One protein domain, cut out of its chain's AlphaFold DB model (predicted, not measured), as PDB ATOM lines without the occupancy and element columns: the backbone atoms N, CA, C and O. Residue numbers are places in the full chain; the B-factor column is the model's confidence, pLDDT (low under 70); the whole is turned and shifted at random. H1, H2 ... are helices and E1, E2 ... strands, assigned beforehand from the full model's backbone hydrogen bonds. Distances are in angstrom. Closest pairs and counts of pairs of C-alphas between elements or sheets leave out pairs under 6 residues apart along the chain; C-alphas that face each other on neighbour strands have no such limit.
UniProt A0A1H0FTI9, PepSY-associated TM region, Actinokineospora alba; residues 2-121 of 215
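AT A GLANCE: This is residues 2 to 121 of the 215 residues of the protein "PepSY-associated TM region" of Actinokineospora alba (UniProt A0A1H0FTI9). A small antiparallel sheet with H3 slantwise over one face makes the body, and residues 2 to 22, with H1, stick out from it as a free arm; H4 lies off the sheet. The printed part has 120 residues, in the order H1 H2 H3 E1 E2 E3 E4 H4, with sheet order E1 E2 E3 E4. The class is mixed, helices and strands, with under half of the residues in named elements. The whole is loose, radius of gyration of the C-alphas 16.8 A, and elongated, spanning 55 by 31 by 23 A.

HOW THE PARTS SIT: H1, residues 2 to 13, and H2, residues 20 to 23, are apart. E1, residues 61 to 64, E2, 73 to 77, E3, 88 to 91, and E4, 98 to 102, form a meander, each strand the antiparallel neighbour of the one before. Within hydrogen-bond range are N 62 and O 76 across the neighbours E1 and E2, at 2.8 A, N 75 and O 89 across E2 and E3, at 2.8 A, and N 88 and O 102 across E3 and E4, at 2.9 A. H3, residues 45 to 54, is on the sheet, giving two layers, a helix on one face of a sheet; its height over the sheet is 8.7 A. It lies over E2 and E3; its closest C-alphas to E3 are Ala 48 and Val 91, 6.2 A. H4, residues 109 to 121, is not on the sheet. Every O i to N i+4 pair is within hydrogen-bond range in H3 and H4, 6 of 8 in H1; H2 is too short for one.

IN THESE COORDINATES: H1 begins at C-alpha 2 (-15.504, 1.244, 41.341) and is 17.7 A long. H3 is 14.3 A, E2 13.3 A. H4, 18.1 A, ends at C-alpha 121 (5.408, 10.155, 42.621).

THE WHOLE: The C-alphas farthest apart, Val 2 and Ser 39, are 56.4 A apart. The printed part has no cut. The link H2 to H3 is long. pLDDT is under 70 in residues 2 to 28, 39 and 67 to 70.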
ATOM      1  N   VAL A   2     -16.317   0.242  40.606       35.34
ATOM      2  CA  VAL A   2     -15.504   1.244  41.341       35.34
ATOM      3  C   VAL A   2     -14.253   1.712  40.571       35.34
ATOM      4  O   VAL A   2     -13.916   2.893  40.613       35.34
ATOM      5  N   SER A   3     -13.618   0.846  39.772       32.09
ATOM      6  CA  SER A   3     -12.448   1.228  38.956       32.09
ATOM      7  C   SER A   3     -12.782   2.157  37.778       32.09
ATOM      8  O   SER A   3     -11.928   2.925  37.345       32.09
ATOM      9  N   LEU A   4     -14.032   2.141  37.293       34.53
ATOM     10  CA  LEU A   4     -14.488   3.000  36.192       34.53
ATOM     11  C   LEU A   4     -14.679   4.457  36.659       34.53
ATOM     12  O   LEU A   4     -14.379   5.390  35.923       34.53
ATOM     13  N   LEU A   5     -15.086   4.661  37.919       42.00
ATOM     14  CA  LEU A   5     -15.284   5.992  38.505       42.00
ATOM     15  C   LEU A   5     -13.953   6.710  38.809       42.00
ATOM     16  O   LEU A   5     -13.846   7.924  38.645       42.00
ATOM     17  N   MET A   6     -12.913   5.961  39.196       43.25
ATOM     18  CA  MET A   6     -11.560   6.500  39.420       43.25
ATOM     19  C   MET A   6     -10.912   7.015  38.126       43.25
ATOM     20  O   MET A   6     -10.240   8.047  38.126       43.25
ATOM     21  N   PHE A   7     -11.169   6.353  36.995       43.84
ATOM     22  CA  PHE A   7     -10.666   6.797  35.692       43.84
ATOM     23  C   PHE A   7     -11.333   8.101  35.215       43.84
ATOM     24  O   PHE A   7     -10.652   8.987  34.699       43.84
ATOM     25  N   VAL A   8     -12.635   8.271  35.475       42.84
ATOM     26  CA  VAL A   8     -13.394   9.491  35.131       42.84
ATOM     27  C   VAL A   8     -12.904  10.705  35.928       42.84
ATOM     28  O   VAL A   8     -12.700  11.782  35.373       42.84
ATOM     29  N   VAL A   9     -12.629  10.524  37.221       41.81
ATOM     30  CA  VAL A   9     -12.129  11.587  38.107       41.81
ATOM     31  C   VAL A   9     -10.739  12.074  37.700       41.81
ATOM     32  O   VAL A   9     -10.480  13.279  37.668       41.81
ATOM     33  N   THR A  10      -9.847  11.148  37.352       53.62
ATOM     34  CA  THR A  10      -8.485  11.496  36.930       53.62
ATOM     35  C   THR A  10      -8.501  12.193  35.561       53.62
ATOM     36  O   THR A  10      -7.692  13.088  35.307       53.62
ATOM     37  N   GLY A  11      -9.472  11.847  34.704       42.81
ATOM     38  CA  GLY A  11      -9.742  12.523  33.432       42.81
ATOM     39  C   GLY A  11     -10.241  13.965  33.588       42.81
ATOM     40  O   GLY A  11      -9.765  14.846  32.876       42.81
ATOM     41  N   ILE A  12     -11.130  14.241  34.551       49.84
ATOM     42  CA  ILE A  12     -11.669  15.595  34.802       49.84
ATOM     43  C   ILE A  12     -10.588  16.548  35.337       49.84
ATOM     44  O   ILE A  12     -10.543  17.706  34.932       49.84
ATOM     45  N   VAL A  13      -9.671  16.074  36.186       49.38
ATOM     46  CA  VAL A  13      -8.565  16.902  36.711       49.38
ATOM     47  C   VAL A  13      -7.519  17.225  35.637       49.38
ATOM     48  O   VAL A  13      -6.908  18.290  35.671       49.38
ATOM     49  N   ARG A  14      -7.345  16.349  34.640       46.56
ATOM     50  CA  ARG A  14      -6.521  16.624  33.450       46.56
ATOM     51  C   ARG A  14      -7.255  17.388  32.346       46.56
ATOM     52  O   ARG A  14      -6.643  17.669  31.316       46.56
ATOM     53  N   SER A  15      -8.533  17.725  32.538       51.59
ATOM     54  CA  SER A  15      -9.300  18.470  31.544       51.59
ATOM     55  C   SER A  15      -8.736  19.889  31.389       51.59
ATOM     56  O   SER A  15      -8.577  20.593  32.396       51.59
ATOM     57  N   PRO A  16      -8.496  20.356  30.148       52.47
ATOM     58  CA  PRO A  16      -7.999  21.708  29.882       52.47
ATOM     59  C   PRO A  16      -8.922  22.817  30.422       52.47
ATOM     60  O   PRO A  16      -8.482  23.954  30.604       52.47
ATOM     61  N   HIS A  17     -10.182  22.490  30.732       51.62
ATOM     62  CA  HIS A  17     -11.205  23.449  31.146       51.62
ATOM     63  C   HIS A  17     -11.277  23.714  32.662       51.62
ATOM     64  O   HIS A  17     -11.710  24.796  33.046       51.62
ATOM     65  N   PHE A  18     -10.848  22.782  33.525       43.41
ATOM     66  CA  PHE A  18     -11.010  22.917  34.988       43.41
ATOM     67  C   PHE A  18      -9.691  23.078  35.767       43.41
ATOM     68  O   PHE A  18      -9.691  23.718  36.816       43.41
ATOM     69  N   GLY A  19      -8.560  22.556  35.272       43.59
ATOM     70  CA  GLY A  19      -7.272  22.593  35.992       43.59
ATOM     71  C   GLY A  19      -6.347  23.776  35.662       43.59
ATOM     72  O   GLY A  19      -5.419  24.067  36.413       43.59
ATOM     73  N   SER A  20      -6.580  24.488  34.557       49.16
ATOM     74  CA  SER A  20      -5.588  25.395  33.952       49.16
ATOM     75  C   SER A  20      -5.296  26.675  34.748       49.16
ATOM     76  O   SER A  20      -4.197  27.216  34.653       49.16
ATOM     77  N   ARG A  21      -6.230  27.159  35.580       48.16
ATOM     78  CA  ARG A  21      -6.060  28.428  36.319       48.16
ATOM     79  C   ARG A  21      -5.240  28.317  37.609       48.16
ATOM     80  O   ARG A  21      -4.561  29.270  37.960       48.16
ATOM     81  N   VAL A  22      -5.284  27.180  38.307       49.56
ATOM     82  CA  VAL A  22      -4.498  26.966  39.544       49.56
ATOM     83  C   VAL A  22      -3.102  26.429  39.217       49.56
ATOM     84  O   VAL A  22      -2.133  26.759  39.893       49.56
ATOM     85  N   VAL A  23      -2.991  25.629  38.153       52.47
ATOM     86  CA  VAL A  23      -1.739  24.971  37.758       52.47
ATOM     87  C   VAL A  23      -0.802  25.926  37.001       52.47
ATOM     88  O   VAL A  23       0.399  25.886  37.239       52.47
ATOM     89  N   SER A  24      -1.323  26.877  36.212       54.72
ATOM     90  CA  SER A  24      -0.491  27.858  35.478       54.72
ATOM     91  C   SER A  24       0.334  28.784  36.376       54.72
ATOM     92  O   SER A  24       1.440  29.165  36.008       54.72
ATOM     93  N   VAL A  25      -0.154  29.104  37.579       54.56
ATOM     94  CA  VAL A  25       0.609  29.880  38.577       54.56
ATOM     95  C   VAL A  25       1.792  29.071  39.135       54.56
ATOM     96  O   VAL A  25       2.776  29.641  39.596       54.56
ATOM     97  N   LEU A  26       1.712  27.738  39.083       58.09
ATOM     98  CA  LEU A  26       2.691  26.815  39.659       58.09
ATOM     99  C   LEU A  26       3.654  26.211  38.623       58.09
ATOM    100  O   LEU A  26       4.741  25.776  39.007       58.09
ATOM    101  N   ASP A  27       3.296  26.210  37.337       64.19
ATOM    102  CA  ASP A  27       4.092  25.632  36.243       64.19
ATOM    103  C   ASP A  27       5.406  26.390  35.967       64.19
ATOM    104  O   ASP A  27       6.340  25.822  35.398       64.19
ATOM    105  N   GLY A  28       5.530  27.623  36.471       65.25
ATOM    106  CA  GLY A  28       6.713  28.464  36.296       65.25
ATOM    107  C   GLY A  28       6.711  29.222  34.960       65.25
ATOM    108  O   GLY A  28       5.750  29.133  34.197       65.25
ATOM    109  N   PRO A  29       7.756  30.022  34.685       72.31
ATOM    110  CA  PRO A  29       7.875  30.738  33.421       72.31
ATOM    111  C   PRO A  29       7.989  29.755  32.249       72.31
ATOM    112  O   PRO A  29       8.719  28.770  32.327       72.31
ATOM    113  N   THR A  30       7.283  30.046  31.160       79.75
ATOM    114  CA  THR A  30       7.358  29.323  29.883       79.75
ATOM    115  C   THR A  30       7.809  30.281  28.795       79.75
ATOM    116  O   THR A  30       7.502  31.472  28.865       79.75
ATOM    117  N   VAL A  31       8.492  29.768  27.775       80.94
ATOM    118  CA  VAL A  31       8.916  30.607  26.647       80.94
ATOM    119  C   VAL A  31       7.731  31.208  25.888       80.94
ATOM    120  O   VAL A  31       6.646  30.625  25.795       80.94
ATOM    121  N   SER A  32       7.948  32.381  25.302       81.44
ATOM    122  CA  SER A  32       6.964  33.051  24.463       81.44
ATOM    123  C   SER A  32       6.627  32.216  23.228       81.44
ATOM    124  O   SER A  32       7.500  31.719  22.514       81.44
ATOM    125  N   THR A  33       5.326  32.102  22.961       81.50
ATOM    126  CA  THR A  33       4.754  31.465  21.763       81.50
ATOM    127  C   THR A  33       4.078  32.485  20.844       81.50
ATOM    128  O   THR A  33       3.323  32.119  19.937       81.50
ATOM    129  N   ALA A  34       4.326  33.776  21.089       83.12
ATOM    130  CA  ALA A  34       3.759  34.858  20.302       83.12
ATOM    131  C   ALA A  34       4.178  34.744  18.822       83.12
ATOM    132  O   ALA A  34       5.294  34.302  18.534       83.12
ATOM    133  N   PRO A  35       3.308  35.142  17.875       82.06
ATOM    134  CA  PRO A  35       3.662  35.157  16.463       82.06
ATOM    135  C   PRO A  35       4.863  36.071  16.214       82.06
ATOM    136  O   PRO A  35       4.873  37.232  16.622       82.06
ATOM    137  N   ILE A  36       5.851  35.549  15.503       80.88
ATOM    138  CA  ILE A  36       7.011  36.286  15.029       80.88
ATOM    139  C   ILE A  36       6.719  36.725  13.600       80.88
ATOM    140  O   ILE A  36       6.353  35.918  12.744       80.88
ATOM    141  N   LYS A  37       6.853  38.026  13.335       81.00
ATOM    142  CA  LYS A  37       6.755  38.551  11.973       81.00
ATOM    143  C   LYS A  37       8.041  38.217  11.231       81.00
ATOM    144  O   LYS A  37       9.120  38.594  11.676       81.00
ATOM    145  N   GLY A  38       7.915  37.569  10.084       73.19
ATOM    146  CA  GLY A  38       9.041  37.292   9.207       73.19
ATOM    147  C   GLY A  38       8.581  37.025   7.783       73.19
ATOM    148  O   GLY A  38       7.425  36.681   7.533       73.19
ATOM    149  N   SER A  39       9.500  37.227   6.850       65.06
ATOM    150  CA  SER A  39       9.304  37.028   5.418       65.06
ATOM    151  C   SER A  39      10.335  36.021   4.920       65.06
ATOM    152  O   SER A  39      11.534  36.262   5.050       65.06
ATOM    153  N   GLY A  40       9.877  34.893   4.375       71.31
ATOM    154  CA  GLY A  40      10.742  33.829   3.860       71.31
ATOM    155  C   GLY A  40      10.162  32.428   4.062       71.31
ATOM    156  O   GLY A  40       9.109  32.259   4.681       71.31
ATOM    157  N   GLY A  41      10.858  31.422   3.529       76.25
ATOM    158  CA  GLY A  41      10.533  30.014   3.761       76.25
ATOM    159  C   GLY A  41      10.799  29.612   5.212       76.25
ATOM    160  O   GLY A  41      11.774  30.057   5.815       76.25
ATOM    161  N   LEU A  42       9.927  28.771   5.770       81.56
ATOM    162  CA  LEU A  42      10.092  28.250   7.125       81.56
ATOM    163  C   LEU A  42      11.303  27.313   7.185       81.56
ATOM    164  O   LEU A  42      11.522  26.500   6.284       81.56
ATOM    165  N   ILE A  43      12.081  27.404   8.259       84.81
ATOM    166  CA  ILE A  43      13.155  26.451   8.522       84.81
ATOM    167  C   ILE A  43      12.576  25.064   8.827       84.81
ATOM    168  O   ILE A  43      11.528  24.934   9.455       84.81
ATOM    169  N   GLY A  44      13.294  24.013   8.434       85.44
ATOM    170  CA  GLY A  44      12.959  22.649   8.839       85.44
ATOM    171  C   GLY A  44      13.172  22.407  10.340       85.44
ATOM    172  O   GLY A  44      13.966  23.091  10.995       85.44
ATOM    173  N   VAL A  45      12.505  21.378  10.867       84.88
ATOM    174  CA  VAL A  45      12.607  20.959  12.278       84.88
ATOM    175  C   VAL A  45      14.050  20.621  12.661       84.88
ATOM    176  O   VAL A  45      14.504  21.031  13.727       84.88
ATOM    177  N   ASP A  46      14.809  19.973  11.775       89.06
ATOM    178  CA  ASP A  46      16.211  19.611  12.030       89.06
ATOM    179  C   ASP A  46      17.089  20.838  12.280       89.06
ATOM    180  O   ASP A  46      17.951  20.844  13.161       89.06
ATOM    181  N   ARG A  47      16.826  21.931  11.555       87.75
ATOM    182  CA  ARG A  47      17.536  23.198  11.745       87.75
ATOM    183  C   ARG A  47      17.174  23.832  13.085       87.75
ATOM    184  O   ARG A  47      18.066  24.334  13.763       87.75
ATOM    185  N   ALA A  48      15.906  23.770  13.490       86.75
ATOM    186  CA  ALA A  48      15.476  24.242  14.805       86.75
ATOM    187  C   ALA A  48      16.134  23.440  15.944       86.75
ATOM    188  O   ALA A  48      16.626  24.035  16.904       86.75
ATOM    189  N   VAL A  49      16.236  22.113  15.803       88.62
ATOM    190  CA  VAL A  49      16.948  21.240  16.753       88.62
ATOM    191  C   VAL A  49      18.430  21.586  16.809       88.62
ATOM    192  O   VAL A  49      18.954  21.813  17.893       88.62
ATOM    193  N   ALA A  50      19.101  21.721  15.665       89.62
ATOM    194  CA  ALA A  50      20.515  22.089  15.623       89.62
ATOM    195  C   ALA A  50      20.787  23.466  16.256       89.62
ATOM    196  O   ALA A  50      21.845  23.689  16.851       89.62
ATOM    197  N   CYS A  51      19.853  24.414  16.137       88.44
ATOM    198  CA  CYS A  51      19.930  25.697  16.833       88.44
ATOM    199  C   CYS A  51      19.763  25.538  18.348       88.44
ATOM    200  O   CYS A  51      20.555  26.110  19.094       88.44
ATOM    201  N   ALA A  52      18.798  24.738  18.805       87.38
ATOM    202  CA  ALA A  52      18.590  24.455  20.224       87.38
ATOM    203  C   ALA A  52      19.772  23.694  20.857       87.38
ATOM    204  O   ALA A  52      20.209  24.040  21.953       87.38
ATOM    205  N   SER A  53      20.372  22.733  20.151       88.25
ATOM    206  CA  SER A  53      21.569  22.031  20.628       88.25
ATOM    207  C   SER A  53      22.764  22.979  20.758       88.25
ATOM    208  O   SER A  53      23.437  22.986  21.786       88.25
ATOM    209  N   ARG A  54      22.987  23.867  19.773       88.62
ATOM    210  CA  ARG A  54      24.006  24.936  19.861       88.62
ATOM    211  C   ARG A  54      23.713  25.953  20.965       88.62
ATOM    212  O   ARG A  54      24.629  26.594  21.468       88.62
ATOM    213  N   ALA A  55      22.449  26.089  21.355       84.94
ATOM    214  CA  ALA A  55      22.017  26.923  22.468       84.94
ATOM    215  C   ALA A  55      22.421  26.351  23.842       84.94
ATOM    216  O   ALA A  55      22.332  27.078  24.832       84.94
ATOM    217  N   GLY A  56      22.859  25.088  23.906       84.00
ATOM    218  CA  GLY A  56      23.268  24.405  25.134       84.00
ATOM    219  C   GLY A  56      22.282  23.349  25.639       84.00
ATOM    220  O   GLY A  56      22.533  22.765  26.690       84.00
ATOM    221  N   LEU A  57      21.189  23.069  24.913       87.31
ATOM    222  CA  LEU A  57      20.273  21.983  25.272       87.31
ATOM    223  C   LEU A  57      20.889  20.641  24.843       87.31
ATOM    224  O   LEU A  57      20.884  20.292  23.665       87.31
ATOM    225  N   GLY A  58      21.451  19.907  25.805       81.00
ATOM    226  CA  GLY A  58      22.197  18.664  25.553       81.00
ATOM    227  C   GLY A  58      21.466  17.365  25.907       81.00
ATOM    228  O   GLY A  58      21.990  16.286  25.640       81.00
ATOM    229  N   GLY A  59      20.303  17.436  26.557       83.62
ATOM    230  CA  GLY A  59      19.528  16.265  26.977       83.62
ATOM    231  C   GLY A  59      18.382  15.890  26.032       83.62
ATOM    232  O   GLY A  59      18.289  16.396  24.915       83.62
ATOM    233  N   PRO A  60      17.478  14.993  26.471       84.06
ATOM    234  CA  PRO A  60      16.318  14.581  25.687       84.06
ATOM    235  C   PRO A  60      15.424  15.776  25.350       84.06
ATOM    236  O   PRO A  60      14.871  16.417  26.247       84.06
ATOM    237  N   LEU A  61      15.262  16.060  24.058       86.81
ATOM    238  CA  LEU A  61      14.490  17.205  23.582       86.81
ATOM    239  C   LEU A  61      13.048  16.809  23.277       86.81
ATOM    240  O   LEU A  61      12.771  15.779  22.661       86.81
ATOM    241  N   ARG A  62      12.116  17.669  23.674       85.44
ATOM    242  CA  ARG A  62      10.739  17.667  23.199       85.44
ATOM    243  C   ARG A  62      10.540  18.896  22.329       85.44
ATOM    244  O   ARG A  62      10.715  20.020  22.786       85.44
ATOM    245  N   ILE A  63      10.113  18.662  21.098       84.50
ATOM    246  CA  ILE A  63       9.823  19.716  20.133       84.50
ATOM    247  C   ILE A  63       8.311  19.867  20.053       84.50
ATOM    248  O   ILE A  63       7.586  18.876  19.960       84.50
ATOM    249  N   THR A  64       7.833  21.102  20.104       82.94
ATOM    250  CA  THR A  64       6.446  21.445  19.802       82.94
ATOM    251  C   THR A  64       6.435  22.260  18.520       82.94
ATOM    252  O   THR A  64       7.094  23.294  18.415       82.94
ATOM    253  N   MET A  65       5.738  21.732  17.512       77.12
ATOM    254  CA  MET A  65       5.664  22.353  16.195       77.12
ATOM    255  C   MET A  65       4.826  23.628  16.242       77.12
ATOM    256  O   MET A  65       3.837  23.720  16.977       77.12
ATOM    257  N   ALA A  66       5.195  24.580  15.391       71.00
ATOM    258  CA  ALA A  66       4.369  25.734  15.099       71.00
ATOM    259  C   ALA A  66       3.036  25.264  14.499       71.00
ATOM    260  O   ALA A  66       2.989  24.673  13.425       71.00
ATOM    261  N   THR A  67       1.937  25.517  15.205       64.00
ATOM    262  CA  THR A  67       0.584  25.112  14.785       64.00
ATOM    263  C   THR A  67       0.028  25.993  13.659       64.00
ATOM    264  O   THR A  67      -1.044  25.714  13.128       64.00
ATOM    265  N   SER A  68       0.710  27.092  13.311       66.12
ATOM    266  CA  SER A  68       0.281  28.072  12.305       66.12
ATOM    267  C   SER A  68       1.472  28.879  11.777       66.12
ATOM    268  O   SER A  68       2.486  29.006  12.469       66.12
ATOM    269  N   HIS A  69       1.334  29.470  10.584       66.44
ATOM    270  CA  HIS A  69       2.333  30.378  10.013       66.44
ATOM    271  C   HIS A  69       2.704  31.504  10.992       66.44
ATOM    272  O   HIS A  69       1.837  32.101  11.630       66.44
ATOM    273  N   GLY A  70       4.004  31.771  11.119       69.56
ATOM    274  CA  GLY A  70       4.547  32.811  11.994       69.56
ATOM    275  C   GLY A  70       4.691  32.419  13.462       69.56
ATOM    276  O   GLY A  70       5.284  33.176  14.221       69.56
ATOM    277  N   ARG A  71       4.209  31.250  13.904       79.88
ATOM    278  CA  ARG A  71       4.499  30.785  15.268       79.88
ATOM    279  C   ARG A  71       5.892  30.165  15.345       79.88
ATOM    280  O   ARG A  71       6.293  29.474  14.409       79.88
ATOM    281  N   PRO A  72       6.628  30.383  16.438       82.44
ATOM    282  CA  PRO A  72       7.966  29.841  16.553       82.44
ATOM    283  C   PRO A  72       7.982  28.366  16.959       82.44
ATOM    284  O   PRO A  72       7.001  27.831  17.476       82.44
ATOM    285  N   TYR A  73       9.119  27.710  16.724       83.88
ATOM    286  CA  TYR A  73       9.356  26.347  17.191       83.88
ATOM    287  C   TYR A  73       9.750  26.375  18.662       83.88
ATOM    288  O   TYR A  73      10.724  27.032  19.024       83.88
ATOM    289  N   THR A  74       9.045  25.627  19.506       86.56
ATOM    290  CA  THR A  74       9.409  25.497  20.920       86.56
ATOM    291  C   THR A  74      10.184  24.204  21.123       86.56
ATOM    292  O   THR A  74       9.694  23.117  20.802       86.56
ATOM    293  N   VAL A  75      11.397  24.311  21.659       85.94
ATOM    294  CA  VAL A  75      12.261  23.175  21.981       85.94
ATOM    295  C   VAL A  75      12.548  23.198  23.474       85.94
ATOM    296  O   VAL A  75      13.191  24.112  23.981       85.94
ATOM    297  N   ALA A  76      12.073  22.176  24.177       86.12
ATOM    298  CA  ALA A  76      12.247  22.029  25.615       86.12
ATOM    299  C   ALA A  76      13.105  20.804  25.928       86.12
ATOM    300  O   ALA A  76      12.824  19.701  25.451       86.12
ATOM    301  N   GLU A  77      14.109  20.962  26.779       85.94
ATOM    302  CA  GLU A  77      14.795  19.835  27.393       85.94
ATOM    303  C   GLU A  77      13.873  19.190  28.433       85.94
ATOM    304  O   GLU A  77      13.237  19.855  29.256       85.94
ATOM    305  N   ARG A  78      13.752  17.863  28.391       82.75
ATOM    306  CA  ARG A  78      12.850  17.118  29.269       82.75
ATOM    307  C   ARG A  78      13.542  15.912  29.872       82.75
ATOM    308  O   ARG A  78      13.219  14.762  29.573       82.75
ATOM    309  N   THR A  79      14.442  16.184  30.805       84.44
ATOM    310  CA  THR A  79      15.067  15.134  31.606       84.44
ATOM    311  C   THR A  79      14.135  14.721  32.746       84.44
ATOM    312  O   THR A  79      13.600  15.555  33.476       84.44
ATOM    313  N   VAL A  80      13.905  13.414  32.883       83.19
ATOM    314  CA  VAL A  80      12.995  12.830  33.890       83.19
ATOM    315  C   VAL A  80      13.724  12.139  35.045       83.19
ATOM    316  O   VAL A  80      13.072  11.717  35.998       83.19
ATOM    317  N   ARG A  81      15.054  12.023  34.961       84.38
ATOM    318  CA  ARG A  81      15.930  11.425  35.976       84.38
ATOM    319  C   ARG A  81      16.837  12.486  36.576       84.38
ATOM    320  O   ARG A  81      17.241  13.410  35.881       84.38
ATOM    321  N   TRP A  82      17.166  12.341  37.851       83.12
ATOM    322  CA  TRP A  82      18.140  13.216  38.489       83.12
ATOM    323  C   TRP A  82      19.536  13.053  37.848       83.12
ATOM    324  O   TRP A  82      19.938  11.908  37.621       83.12
ATOM    325  N   PRO A  83      20.290  14.141  37.581       84.44
ATOM    326  CA  PRO A  83      19.952  15.558  37.779       84.44
ATOM    327  C   PRO A  83      18.989  16.116  36.715       84.44
ATOM    328  O   PRO A  83      19.122  15.849  35.521       84.44
ATOM    329  N   ILE A  84      18.018  16.927  37.150       85.56
ATOM    330  CA  ILE A  84      16.985  17.479  36.264       85.56
ATOM    331  C   ILE A  84      17.525  18.648  35.444       85.56
ATOM    332  O   ILE A  84      18.024  19.629  35.992       85.56
ATOM    333  N   ARG A  85      17.320  18.560  34.129       83.44
ATOM    334  CA  ARG A  85      17.464  19.656  33.171       83.44
ATOM    335  C   ARG A  85      16.132  19.891  32.478       83.44
ATOM    336  O   ARG A  85      15.451  18.936  32.089       83.44
ATOM    337  N   ALA A  86      15.739  21.153  32.415       83.75
ATOM    338  CA  ALA A  86      14.421  21.567  31.964       83.75
ATOM    339  C   ALA A  86      14.453  22.969  31.351       83.75
ATOM    340  O   ALA A  86      13.563  23.778  31.609       83.75
ATOM    341  N   ASP A  87      15.515  23.253  30.606       88.81
ATOM    342  CA  ASP A  87      15.651  24.504  29.878       88.81
ATOM    343  C   ASP A  87      14.749  24.470  28.642       88.81
ATOM    344  O   ASP A  87      14.558  23.425  28.017       88.81
ATOM    345  N   GLU A  88      14.183  25.613  28.285       88.50
ATOM    346  CA  GLU A  88      13.278  25.756  27.153       88.50
ATOM    347  C   GLU A  88      13.723  26.934  26.291       88.50
ATOM    348  O   GLU A  88      14.118  27.987  26.793       88.50
ATOM    349  N   VAL A  89      13.694  26.746  24.975       90.25
ATOM    350  CA  VAL A  89      14.022  27.784  24.002       90.25
ATOM    351  C   VAL A  89      12.977  27.832  22.904       90.25
ATOM    352  O   VAL A  89      12.484  26.811  22.425       90.25
ATOM    353  N   THR A  90      12.697  29.045  22.461       89.75
ATOM    354  CA  THR A  90      11.893  29.307  21.277       89.75
ATOM    355  C   THR A  90      12.821  29.678  20.129       89.75
ATOM    356  O   THR A  90      13.694  30.533  20.280       89.75
ATOM    357  N   VAL A  91      12.642  29.047  18.971       88.25
ATOM    358  CA  VAL A  91      13.420  29.293  17.753       88.25
ATOM    359  C   VAL A  91      12.547  29.999  16.720       88.25
ATOM    360  O   VAL A  91      11.458  29.528  16.382       88.25
ATOM    361  N   ASP A  92      13.052  31.117  16.204       87.88
ATOM    362  CA  ASP A  92      12.459  31.874  15.108       87.88
ATOM    363  C   ASP A  92      12.319  30.975  13.868       87.88
ATOM    364  O   ASP A  92      13.323  30.423  13.395       87.88
ATOM    365  N   PRO A  93      11.097  30.810  13.335       84.75
ATOM    366  CA  PRO A  93      10.828  29.867  12.263       84.75
ATOM    367  C   PRO A  93      11.318  30.362  10.892       84.75
ATOM    368  O   PRO A  93      11.380  29.567   9.961       84.75
ATOM    369  N   TYR A  94      11.687  31.638  10.756       86.00
ATOM    370  CA  TYR A  94      12.204  32.240   9.527       86.00
ATOM    371  C   TYR A  94      13.729  32.344   9.551       86.00
ATOM    372  O   TYR A  94      14.397  31.997   8.578       86.00
ATOM    373  N   THR A  95      14.307  32.799  10.666       84.56
ATOM    374  CA  THR A  95      15.756  33.060  10.743       84.56
ATOM    375  C   THR A  95      16.546  31.925  11.391       84.56
ATOM    376  O   THR A  95      17.773  31.893  11.286       84.56
ATOM    377  N   GLY A  96      15.887  31.019  12.120       83.12
ATOM    378  CA  GLY A  96      16.555  29.990  12.920       83.12
ATOM    379  C   GLY A  96      17.391  30.552  14.066       83.12
ATOM    380  O   GLY A  96      18.381  29.939  14.460       83.12
ATOM    381  N   ARG A  97      17.029  31.726  14.593       87.75
ATOM    382  CA  ARG A  97      17.676  32.321  15.773       87.75
ATOM    383  C   ARG A  97      16.855  32.009  17.020       87.75
ATOM    384  O   ARG A  97      15.661  31.762  16.926       87.75
ATOM    385  N   ILE A  98      17.491  32.012  18.187       89.75
ATOM    386  CA  ILE A  98      16.772  31.875  19.459       89.75
ATOM    387  C   ILE A  98      16.007  33.180  19.693       89.75
ATOM    388  O   ILE A  98      16.628  34.238  19.770       89.75
ATOM    389  N   ALA A  99      14.684  33.092  19.760       88.06
ATOM    390  CA  ALA A  99      13.797  34.223  20.009       88.06
ATOM    391  C   ALA A  99      13.568  34.441  21.509       88.06
ATOM    392  O   ALA A  99      13.477  35.580  21.955       88.06
ATOM    393  N   ASP A 100      13.499  33.357  22.283       88.25
ATOM    394  CA  ASP A 100      13.307  33.406  23.733       88.25
ATOM    395  C   ASP A 100      13.951  32.192  24.418       88.25
ATOM    396  O   ASP A 100      14.146  31.142  23.793       88.25
ATOM    397  N   ARG A 101      14.300  32.336  25.699       90.44
ATOM    398  CA  ARG A 101      14.913  31.292  26.522       90.44
ATOM    399  C   ARG A 101      14.430  31.382  27.964       90.44
ATOM    400  O   ARG A 101      14.620  32.396  28.626       90.44
ATOM    401  N   VAL A 102      13.995  30.245  28.494       89.44
ATOM    402  CA  VAL A 102      13.776  30.031  29.925       89.44
ATOM    403  C   VAL A 102      14.766  28.990  30.435       89.44
ATOM    404  O   VAL A 102      14.867  27.889  29.896       89.44
ATOM    405  N   ARG A 103      15.506  29.330  31.494       89.00
ATOM    406  CA  ARG A 103      16.411  28.393  32.173       89.00
ATOM    407  C   ARG A 103      15.740  27.813  33.404       89.00
ATOM    408  O   ARG A 103      15.136  28.531  34.203       89.00
ATOM    409  N   PHE A 104      15.949  26.523  33.633       86.88
ATOM    410  CA  PHE A 104      15.485  25.858  34.842       86.88
ATOM    411  C   PHE A 104      16.127  26.457  36.099       86.88
ATOM    412  O   PHE A 104      15.490  26.523  37.148       86.88
ATOM    413  N   ALA A 105      17.365  26.950  36.003       86.88
ATOM    414  CA  ALA A 105      18.050  27.626  37.105       86.88
ATOM    415  C   ALA A 105      17.263  28.838  37.636       86.88
ATOM    416  O   ALA A 105      17.136  28.979  38.852       86.88
ATOM    417  N   ASP A 106      16.637  29.609  36.744       88.00
ATOM    418  CA  ASP A 106      15.905  30.844  37.064       88.00
ATOM    419  C   ASP A 106      14.432  30.581  37.436       88.00
ATOM    420  O   ASP A 106      13.683  31.487  37.791       88.00
ATOM    421  N   THR A 107      13.994  29.320  37.375       84.69
ATOM    422  CA  THR A 107      12.623  28.926  37.715       84.69
ATOM    423  C   THR A 107      12.377  29.035  39.232       84.69
ATOM    424  O   THR A 107      13.237  28.600  40.015       84.69
ATOM    425  N   PRO A 108      11.196  29.527  39.670       87.88
ATOM    426  CA  PRO A 108      10.823  29.586  41.080       87.88
ATOM    427  C   PRO A 108      10.989  28.246  41.801       87.88
ATOM    428  O   PRO A 108      10.712  27.174  41.254       87.88
ATOM    429  N   LEU A 109      11.402  28.303  43.069       87.88
ATOM    430  CA  LEU A 109      11.673  27.107  43.872       87.88
ATOM    431  C   LEU A 109      10.438  26.205  44.006       87.88
ATOM    432  O   LEU A 109      10.558  24.987  43.909       87.88
ATOM    433  N   VAL A 110       9.249  26.795  44.155       85.69
ATOM    434  CA  VAL A 110       7.984  26.051  44.258       85.69
ATOM    435  C   VAL A 110       7.751  25.182  43.019       85.69
ATOM    436  O   VAL A 110       7.477  23.991  43.153       85.69
ATOM    437  N   SER A 111       7.948  25.725  41.816       83.38
ATOM    438  CA  SER A 111       7.803  24.979  40.561       83.38
ATOM    439  C   SER A 111       8.819  23.837  40.453       83.38
ATOM    440  O   SER A 111       8.476  22.735  40.021       83.38
ATOM    441  N   LYS A 112      10.061  24.048  40.917       86.62
ATOM    442  CA  LYS A 112      11.083  22.986  40.986       86.62
ATOM    443  C   LYS A 112      10.651  21.857  41.919       86.62
ATOM    444  O   LYS A 112      10.705  20.694  41.525       86.62
ATOM    445  N   VAL A 113      10.192  22.190  43.127       89.12
ATOM    446  CA  VAL A 113       9.733  21.211  44.126       89.12
ATOM    447  C   VAL A 113       8.537  20.421  43.608       89.12
ATOM    448  O   VAL A 113       8.542  19.196  43.693       89.12
ATOM    449  N   LEU A 114       7.544  21.084  43.013       86.25
ATOM    450  CA  LEU A 114       6.382  20.409  42.436       86.25
ATOM    451  C   LEU A 114       6.783  19.470  41.298       86.25
ATOM    452  O   LEU A 114       6.339  18.322  41.260       86.25
ATOM    453  N   LYS A 115       7.679  19.910  40.407       84.44
ATOM    454  CA  LYS A 115       8.198  19.077  39.318       84.44
ATOM    455  C   LYS A 115       8.926  17.842  39.843       84.44
ATOM    456  O   LYS A 115       8.687  16.737  39.354       84.44
ATOM    457  N   LEU A 116       9.774  18.013  40.857       89.00
ATOM    458  CA  LEU A 116      10.437  16.901  41.534       89.00
ATOM    459  C   LEU A 116       9.420  15.975  42.204       89.00
ATOM    460  O   LEU A 116       9.526  14.765  42.041       89.00
ATOM    461  N   GLY A 117       8.401  16.520  42.868       88.81
ATOM    462  CA  GLY A 117       7.320  15.757  43.486       88.81
ATOM    463  C   GLY A 117       6.553  14.897  42.482       88.81
ATOM    464  O   GLY A 117       6.349  13.711  42.718       88.81
ATOM    465  N   VAL A 118       6.205  15.446  41.315       85.94
ATOM    466  CA  VAL A 118       5.543  14.695  40.234       85.94
ATOM    467  C   VAL A 118       6.446  13.583  39.696       85.94
ATOM    468  O   VAL A 118       5.987  12.463  39.459       85.94
ATOM    469  N   LEU A 119       7.739  13.852  39.494       87.56
ATOM    470  CA  LEU A 119       8.692  12.842  39.023       87.56
ATOM    471  C   LEU A 119       8.967  11.760  40.074       87.56
ATOM    472  O   LEU A 119       9.147  10.594  39.714       87.56
ATOM    473  N   ALA A 120       8.982  12.133  41.352       88.50
ATOM    474  CA  ALA A 120       9.102  11.214  42.472       88.50
ATOM    475  C   ALA A 120       7.869  10.305  42.531       88.50
ATOM    476  O   ALA A 120       8.004   9.093  42.409       88.50
ATOM    477  N   HIS A 121       6.671  10.888  42.561       87.62
ATOM    478  CA  HIS A 121       5.408  10.155  42.621       87.62
ATOM    479  C   HIS A 121       5.166   9.249  41.404       87.62
ATOM    480  O   HIS A 121       4.659   8.140  41.523       87.62
TER     481      HIS A 121